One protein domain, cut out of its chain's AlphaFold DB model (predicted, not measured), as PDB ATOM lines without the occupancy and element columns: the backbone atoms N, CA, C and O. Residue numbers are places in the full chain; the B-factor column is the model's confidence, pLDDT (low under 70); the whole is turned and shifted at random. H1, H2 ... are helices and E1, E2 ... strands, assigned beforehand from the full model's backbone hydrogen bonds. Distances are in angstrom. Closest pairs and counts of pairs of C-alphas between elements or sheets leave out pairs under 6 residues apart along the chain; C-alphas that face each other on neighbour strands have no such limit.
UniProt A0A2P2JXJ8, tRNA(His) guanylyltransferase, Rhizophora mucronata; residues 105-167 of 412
ATOM      1  N   VAL A 105     205.740 186.925 201.718       91.12
ATOM      2  CA  VAL A 105     206.996 186.870 200.960       91.12
ATOM      3  C   VAL A 105     207.207 188.218 200.294       91.12
ATOM      4  O   VAL A 105     206.407 188.630 199.457       91.12
ATOM      5  N   LEU A 106     208.285 188.903 200.666       89.12
ATOM      6  CA  LEU A 106     208.606 190.246 200.185       89.12
ATOM      7  C   LEU A 106     210.078 190.348 199.801       89.12
ATOM      8  O   LEU A 106     210.902 189.539 200.223       89.12
ATOM      9  N   LYS A 107     210.422 191.338 198.979       88.56
ATOM     10  CA  LYS A 107     211.814 191.613 198.621       88.56
ATOM     11  C   LYS A 107     212.397 192.637 199.587       88.56
ATOM     12  O   LYS A 107     211.859 193.734 199.698       88.56
ATOM     13  N   ARG A 108     213.511 192.296 200.235       85.38
ATOM     14  CA  ARG A 108     214.292 193.216 201.072       85.38
ATOM     15  C   ARG A 108     215.667 193.427 200.454       85.38
ATOM     16  O   ARG A 108     216.236 192.500 199.873       85.38
ATOM     17  N   GLU A 109     216.182 194.646 200.546       84.94
ATOM     18  CA  GLU A 109     217.571 194.928 200.199       84.94
ATOM     19  C   GLU A 109     218.500 194.311 201.239       84.94
ATOM     20  O   GLU A 109     218.375 194.562 202.435       84.94
ATOM     21  N   VAL A 110     219.406 193.464 200.766       84.81
ATOM     22  CA  VAL A 110     220.462 192.864 201.575       84.81
ATOM     23  C   VAL A 110     221.809 193.152 200.931       84.81
ATOM     24  O   VAL A 110     221.918 193.248 199.703       84.81
ATOM     25  N   GLU A 111     222.825 193.300 201.771       86.25
ATOM     26  CA  GLU A 111     224.213 193.415 201.346       86.25
ATOM     27  C   GLU A 111     224.685 192.081 200.761       86.25
ATOM     28  O   GLU A 111     224.626 191.042 201.416       86.25
ATOM     29  N   ASP A 112     225.120 192.105 199.503       84.69
ATOM     30  CA  ASP A 112     225.612 190.935 198.780       84.69
ATOM     31  C   ASP A 112     227.072 191.165 198.372       84.69
ATOM     32  O   ASP A 112     227.395 192.163 197.714       84.69
ATOM     33  N   ILE A 113     227.962 190.253 198.767       86.88
ATOM     34  CA  ILE A 113     229.386 190.316 198.426       86.88
ATOM     35  C   ILE A 113     229.550 189.755 197.013       86.88
ATOM     36  O   ILE A 113     229.407 188.559 196.783       86.88
ATOM     37  N   ILE A 114     229.858 190.619 196.044       86.31
ATOM     38  CA  ILE A 114     229.960 190.209 194.633       86.31
ATOM     39  C   ILE A 114     231.320 189.598 194.320       86.31
ATOM     40  O   ILE A 114     231.430 188.669 193.525       86.31
ATOM     41  N   LYS A 115     232.369 190.182 194.887       87.88
ATOM     42  CA  LYS A 115     233.754 189.769 194.695       87.88
ATOM     43  C   LYS A 115     234.603 190.358 195.803       87.88
ATOM     44  O   LYS A 115     234.192 191.326 196.434       87.88
ATOM     45  N   TYR A 116     235.801 189.832 195.975       89.25
ATOM     46  CA  TYR A 116     236.839 190.491 196.753       89.25
ATOM     47  C   TYR A 116     237.719 191.300 195.795       89.25
ATOM     48  O   TYR A 116     237.938 190.885 194.654       89.25
ATOM     49  N   ASN A 117     238.138 192.498 196.198       87.81
ATOM     50  CA  ASN A 117     239.103 193.281 195.428       87.81
ATOM     51  C   ASN A 117     240.527 192.706 195.599       87.81
ATOM     52  O   ASN A 117     240.742 191.758 196.352       87.81
ATOM     53  N   GLU A 118     241.508 193.292 194.912       84.62
ATOM     54  CA  GLU A 118     242.913 192.848 194.944       84.62
ATOM     55  C   GLU A 118     243.549 192.914 196.346       84.62
ATOM     56  O   GLU A 118     244.531 192.226 196.605       84.62
ATOM     57  N   THR A 119     242.966 193.682 197.274       83.44
ATOM     58  CA  THR A 119     243.398 193.778 198.678       83.44
ATOM     59  C   THR A 119     242.614 192.863 199.628       83.44
ATOM     60  O   THR A 119     242.787 192.950 200.841       83.44
ATOM     61  N   GLY A 120     241.752 191.982 199.105       84.12
ATOM     62  CA  GLY A 120     240.956 191.038 199.898       84.12
ATOM     63  C   GLY A 120     239.729 191.645 200.589       84.12
ATOM     64  O   GLY A 120     239.080 190.968 201.381       84.12
ATOM     65  N   MET A 121     239.371 192.898 200.291       84.50
ATOM     66  CA  MET A 121     238.167 193.553 200.812       84.50
ATOM     67  C   MET A 121     236.926 193.168 199.990       84.50
ATOM     68  O   MET A 121     236.980 193.177 198.753       84.50
ATOM     69  N   PRO A 122     235.784 192.864 200.636       87.81
ATOM     70  CA  PRO A 122     234.553 192.524 199.935       87.81
ATOM     71  C   PRO A 122     233.967 193.743 199.209       87.81
ATOM     72  O   PRO A 122     233.757 194.807 199.787       87.81
ATOM     73  N   VAL A 123     233.648 193.571 197.929       87.81
ATOM     74  CA  VAL A 123     232.867 194.519 197.131       87.81
ATOM     75  C   VAL A 123     231.391 194.196 197.330       87.81
ATOM     76  O   VAL A 123     230.852 193.273 196.710       87.81
ATOM     77  N   ILE A 124     230.752 194.964 198.208       89.25
ATOM     78  CA  ILE A 124     229.350 194.800 198.593       89.25
ATOM     79  C   ILE A 124     228.447 195.580 197.627       89.25
ATOM     80  O   ILE A 124     228.740 196.719 197.261       89.25
ATOM     81  N   ARG A 125     227.327 194.982 197.208       85.75
ATOM     82  CA  ARG A 125     226.210 195.697 196.571       85.75
ATOM     83  C   ARG A 125     224.892 195.325 197.231       85.75
ATOM     84  O   ARG A 125     224.674 194.166 197.564       85.75
ATOM     85  N   LEU A 126     223.983 196.290 197.316       84.88
ATOM     86  CA  LEU A 126     222.611 196.031 197.733       84.88
ATOM     87  C   LEU A 126     221.865 195.274 196.631       84.88
ATOM     88  O   LEU A 126     221.842 195.692 195.469       84.88
ATOM     89  N   ARG A 127     221.258 194.140 196.987       85.31
ATOM     90  CA  ARG A 127     220.379 193.377 196.096       85.31
ATOM     91  C   ARG A 127     219.070 193.048 196.790       85.31
ATOM     92  O   ARG A 127     219.043 192.655 197.951       85.31
ATOM     93  N   LYS A 128     217.978 193.139 196.035       86.12
ATOM     94  CA  LYS A 128     216.651 192.716 196.483       86.12
ATOM     95  C   LYS A 128     216.579 191.189 196.508       86.12
ATOM     96  O   LYS A 128     216.589 190.552 195.452       86.12
ATOM     97  N   ARG A 129     216.490 190.597 197.699       87.62
ATOM     98  CA  ARG A 129     216.305 189.152 197.893       87.62
ATOM     99  C   ARG A 129     214.917 188.867 198.473       87.62
ATOM    100  O   ARG A 129     214.452 189.640 199.310       87.62
ATOM    101  N   PRO A 130     214.234 187.797 198.025       90.25
ATOM    102  CA  PRO A 130     212.979 187.383 198.632       90.25
ATOM    103  C   PRO A 130     213.244 186.857 200.047       90.25
ATOM    104  O   PRO A 130     214.100 185.996 200.238       90.25
ATOM    105  N   ILE A 131     212.497 187.362 201.022       89.56
ATOM    106  CA  ILE A 131     212.479 186.880 202.401       89.56
ATOM    107  C   ILE A 131     211.062 186.446 202.766       89.56
ATOM    108  O   ILE A 131     210.088 187.004 202.260       89.56
ATOM    109  N   THR A 132     210.954 185.448 203.641       91.12
ATOM    110  CA  THR A 132     209.673 185.025 204.218       91.12
ATOM    111  C   THR A 132     209.561 185.607 205.618       91.12
ATOM    112  O   THR A 132     210.480 185.453 206.420       91.12
ATOM    113  N   VAL A 133     208.450 186.275 205.906       89.88
ATOM    114  CA  VAL A 133     208.160 186.895 207.200       89.88
ATOM    115  C   VAL A 133     206.819 186.382 207.713       89.88
ATOM    116  O   VAL A 133     205.861 186.227 206.953       89.88
ATOM    117  N   HIS A 134     206.753 186.149 209.021       91.94
ATOM    118  CA  HIS A 134     205.520 185.855 209.740       91.94
ATOM    119  C   HIS A 134     205.277 186.995 210.728       91.94
ATOM    120  O   HIS A 134     206.053 187.170 211.663       91.94
ATOM    121  N   SER A 135     204.230 187.785 210.493       89.69
ATOM    122  CA  SER A 135     203.838 188.914 211.342       89.69
ATOM    123  C   SER A 135     202.420 188.695 211.857       89.69
ATOM    124  O   SER A 135     201.613 188.072 211.170       89.69
ATOM    125  N   GLU A 136     202.113 189.201 213.051       86.75
ATOM    126  CA  GLU A 136     200.746 189.194 213.586       86.75
ATOM    127  C   GLU A 136     199.848 190.247 212.934       86.75
ATOM    128  O   GLU A 136     198.635 190.070 212.935       86.75
ATOM    129  N   ASP A 137     200.442 191.282 212.338       89.75
ATOM    130  CA  ASP A 137     199.724 192.334 211.629       89.75
ATOM    131  C   ASP A 137     200.518 192.760 210.388       89.75
ATOM    132  O   ASP A 137     201.485 193.518 210.470       89.75
ATOM    133  N   ILE A 138     200.155 192.211 209.225       91.31
ATOM    134  CA  ILE A 138     200.766 192.601 207.940       91.31
ATOM    135  C   ILE A 138     200.107 193.845 207.338       91.31
ATOM    136  O   ILE A 138     200.583 194.350 206.322       91.31
ATOM    137  N   ALA A 139     198.998 194.306 207.916       91.81
ATOM    138  CA  ALA A 139     198.293 195.514 207.509       91.81
ATOM    139  C   ALA A 139     198.624 196.713 208.412       91.81
ATOM    140  O   ALA A 139     198.185 197.827 208.133       91.81
ATOM    141  N   GLY A 140     199.392 196.487 209.476       91.62
ATOM    142  CA  GLY A 140     199.800 197.499 210.433       91.62
ATOM    143  C   GLY A 140     200.884 198.419 209.887       91.62
ATOM    144  O   GLY A 140     201.784 198.014 209.139       91.62
ATOM    145  N   ARG A 141     200.833 199.675 210.322       91.06
ATOM    146  CA  ARG A 141     201.795 200.717 209.968       91.06
ATOM    147  C   ARG A 141     203.221 200.339 210.359       91.06
ATOM    148  O   ARG A 141     204.139 200.569 209.574       91.06
ATOM    149  N   ILE A 142     203.408 199.747 211.542       89.12
ATOM    150  CA  ILE A 142     204.732 199.347 212.047       89.12
ATOM    151  C   ILE A 142     205.374 198.351 211.081       89.12
ATOM    152  O   ILE A 142     206.466 198.615 210.576       89.12
ATOM    153  N   PHE A 143     204.655 197.275 210.740       89.94
ATOM    154  CA  PHE A 143     205.145 196.257 209.813       89.94
ATOM    155  C   PHE A 143     205.598 196.876 208.489       89.94
ATOM    156  O   PHE A 143     206.697 196.578 208.030       89.94
ATOM    157  N   TRP A 144     204.802 197.776 207.903       88.12
ATOM    158  CA  TRP A 144     205.138 198.435 206.635       88.12
ATOM    159  C   TRP A 144     206.299 199.419 206.740       88.12
ATOM    160  O   TRP A 144     207.134 199.470 205.837       88.12
ATOM    161  N   SER A 145     206.395 200.162 207.842       84.94
ATOM    162  CA  SER A 145     207.498 201.100 208.077       84.94
ATOM    163  C   SER A 145     208.856 200.402 208.207       84.94
ATOM    164  O   SER A 145     209.874 200.954 207.799       84.94
ATOM    165  N   GLU A 146     208.876 199.157 208.691       86.44
ATOM    166  CA  GLU A 146     210.085 198.330 208.774       86.44
ATOM    167  C   GLU A 146     210.505 197.737 207.417       86.44
ATOM    168  O   GLU A 146     211.631 197.255 207.259       86.44
ATOM    169  N   GLN A 147     209.617 197.748 206.415       85.81
ATOM    170  CA  GLN A 147     209.910 197.256 205.069       85.81
ATOM    171  C   GLN A 147     210.256 198.411 204.124       85.81
ATOM    172  O   GLN A 147     209.483 198.724 203.220       85.81
ATOM    173  N   CYS A 148     211.448 199.005 204.270       78.44
ATOM    174  CA  CYS A 148     211.889 200.155 203.461       78.44
ATOM    175  C   CYS A 148     211.645 199.983 201.950       78.44
ATOM    176  O   CYS A 148     211.152 200.896 201.293       78.44
ATOM    177  N   SER A 149     211.944 198.802 201.394       79.38
ATOM    178  CA  SER A 149     211.743 198.531 199.964       79.38
ATOM    179  C   SER A 149     210.266 198.555 199.551       79.38
ATOM    180  O   SER A 149     209.956 199.081 198.488       79.38
ATOM    181  N   LEU A 150     209.361 198.020 200.379       80.56
ATOM    182  CA  LEU A 150     207.918 198.063 200.108       80.56
ATOM    183  C   LEU A 150     207.373 199.479 200.278       80.56
ATOM    184  O   LEU A 150     206.612 199.939 199.434       80.56
ATOM    185  N   HIS A 151     207.813 200.176 201.325       80.69
ATOM    186  CA  HIS A 151     207.402 201.547 201.598       80.69
ATOM    187  C   HIS A 151     207.766 202.498 200.446       80.69
ATOM    188  O   HIS A 151     206.999 203.396 200.112       80.69
ATOM    189  N   LEU A 152     208.927 202.306 199.815       81.25
ATOM    190  CA  LEU A 152     209.345 203.094 198.650       81.25
ATOM    191  C   LEU A 152     208.545 202.765 197.379       81.25
ATOM    192  O   LEU A 152     208.318 203.656 196.567       81.25
ATOM    193  N   GLU A 153     208.144 201.506 197.182       82.38
ATOM    194  CA  GLU A 153     207.452 201.057 195.961       82.38
ATOM    195  C   GLU A 153     205.939 201.302 195.994       82.38
ATOM    196  O   GLU A 153     205.349 201.659 194.977       82.38
ATOM    197  N   LEU A 154     205.310 201.080 197.146       80.19
ATOM    198  CA  LEU A 154     203.854 201.078 197.310       80.19
ATOM    199  C   LEU A 154     203.353 202.204 198.228       80.19
ATOM    200  O   LEU A 154     202.145 202.396 198.344       80.19
ATOM    201  N   GLY A 155     204.262 202.942 198.872       81.88
ATOM    202  CA  GLY A 155     203.938 203.856 199.964       81.88
ATOM    203  C   GLY A 155     203.816 203.143 201.314       81.88
ATOM    204  O   GLY A 155     203.994 201.929 201.430       81.88
ATOM    205  N   GLY A 156     203.527 203.919 202.357       83.81
ATOM    206  CA  GLY A 156     203.227 203.418 203.697       83.81
ATOM    207  C   GLY A 156     201.745 203.546 204.037       83.81
ATOM    208  O   GLY A 156     201.006 204.284 203.389       83.81
ATOM    209  N   PHE A 157     201.321 202.860 205.096       88.25
ATOM    210  CA  PHE A 157     199.987 203.045 205.660       88.25
ATOM    211  C   PHE A 157     199.978 204.196 206.665       88.25
ATOM    212  O   PHE A 157     200.822 204.256 207.561       88.25
ATOM    213  N   ALA A 158     199.030 205.121 206.502       84.12
ATOM    214  CA  ALA A 158     198.907 206.296 207.362       84.12
ATOM    215  C   ALA A 158     198.381 205.936 208.764       84.12
ATOM    216  O   ALA A 158     198.883 206.446 209.767       84.12
ATOM    217  N   GLU A 159     197.412 205.023 208.826       86.62
ATOM    218  CA  GLU A 159     196.715 204.591 210.040       86.62
ATOM    219  C   GLU A 159     196.624 203.064 210.086       86.62
ATOM    220  O   GLU A 159     196.761 202.412 209.053       86.62
ATOM    221  N   ASP A 160     196.383 202.485 211.262       88.81
ATOM    222  CA  ASP A 160     196.122 201.049 211.405       88.81
ATOM    223  C   ASP A 160     194.650 200.711 211.116       88.81
ATOM    224  O   ASP A 160     193.736 201.513 211.335       88.81
ATOM    225  N   VAL A 161     194.385 199.484 210.658       87.00
ATOM    226  CA  VAL A 161     193.013 199.031 210.380       87.00
ATOM    227  C   VAL A 161     192.285 198.705 211.684       87.00
ATOM    228  O   VAL A 161     192.360 197.593 212.196       87.00
ATOM    229  N   GLY A 162     191.507 199.662 212.198       79.44
ATOM    230  CA  GLY A 162     190.717 199.458 213.419       79.44
ATOM    231  C   GLY A 162     189.539 198.480 213.263       79.44
ATOM    232  O   GLY A 162     189.213 197.740 214.189       79.44
ATOM    233  N   LYS A 163     188.885 198.449 212.092       83.00
ATOM    234  CA  LYS A 163     187.790 197.510 211.795       83.00
ATOM    235  C   LYS A 163     187.824 197.066 210.340       83.00
ATOM    236  O   LYS A 163     187.676 197.886 209.436       83.00
ATOM    237  N   ILE A 164     187.929 195.757 210.135       83.62
ATOM    238  CA  ILE A 164     187.826 195.137 208.814       83.62
ATOM    239  C   ILE A 164     186.371 195.222 208.349       83.62
ATOM    240  O   ILE A 164     185.450 194.861 209.087       83.62
ATOM    241  N   LYS A 165     186.162 195.686 207.116       83.75
ATOM    242  CA  LYS A 165     184.854 195.711 206.448       83.75
ATOM    243  C   LYS A 165     184.873 194.713 205.281       83.75
ATOM    244  O   LYS A 165     185.227 195.110 204.171       83.75
ATOM    245  N   PRO A 166     184.522 193.429 205.495       80.06
ATOM    246  CA  PRO A 166     184.628 192.403 204.457       80.06
ATOM    247  C   PRO A 166     183.870 192.759 203.179       80.06
ATOM    248  O   PRO A 166     184.392 192.545 202.093       80.06
ATOM    249  N   ASP A 167     182.683 193.357 203.291       84.50
ATOM    250  CA  ASP A 167     181.873 193.713 202.121       84.50
ATOM    251  C   ASP A 167     182.477 194.865 201.311       84.50
ATOM    252  O   ASP A 167     182.389 194.868 200.086       84.50
TER     253      ASP A 167
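AT A GLANCE: This is residues 105 to 167 of the 412 residues of the protein "tRNA(His) guanylyltransferase" of Rhizophora mucronata (UniProt A0A2P2JXJ8). A long two-stranded hairpin, E1 and E2, makes one half of a thin rod; two short helices, H1 and H2, form a small corner near the hairpin's open end, and a tail with no named element, residues 155 to 167, runs to the other end of the rod. The printed part has 63 residues, with two named strands and then two named helices in the order E1, E2, H1, H2; the sheet is E1 - E2, antiparallel, and the class is mixed, helices and strands. The whole is extended, with a radius of gyration of the C-alphas of 17.0 A and spans of 60 by 20 by 16 A.

IN THESE COORDINATES: Find C-alpha 105 at (206.996, 186.870, 200.960); from there E1, residues 105 to 116, runs 30.4 A and bends by 52 degrees at residue 108. E2, residues 122 to 133, comes back over 27.9 A and bends by 66 degrees at residue 125. Next come H1, residues 141 to 145, and H2, residues 148 to 154, which ends at C-alpha 154, (203.854, 201.078, 197.310).

HOW THE PARTS SIT: Look first at the hairpin: E1 and E2 are antiparallel at 159 degrees, with N 106 and O 131 at 3.1 A and N 123 and O 115 at 2.8 A, both within hydrogen-bond range. The closest C-alphas of E1 and H2, Arg 108 and Ser 149, are 6.0 A apart. E2 and H2 are only just apart, at 8.4 A. H1 and H2 only just touch, and only at the corner by their link, with 3 pairs of C-alphas within 8 A; the closest are Trp 144 and His 151, 6.3 A. E1 and H1 are apart. In H1 and H2 every O i to N i+4 pair is within hydrogen-bond range.

THE WHOLE: The C-alphas farthest apart, Thr 119 and Asp 167, are 61.6 A apart. The printed part has no cut; the links E1 to E2 and H1 to H2 are tight, and E2 to H1 is short. The mean pLDDT of the printed part is 86.2, and no printed residue is under 70.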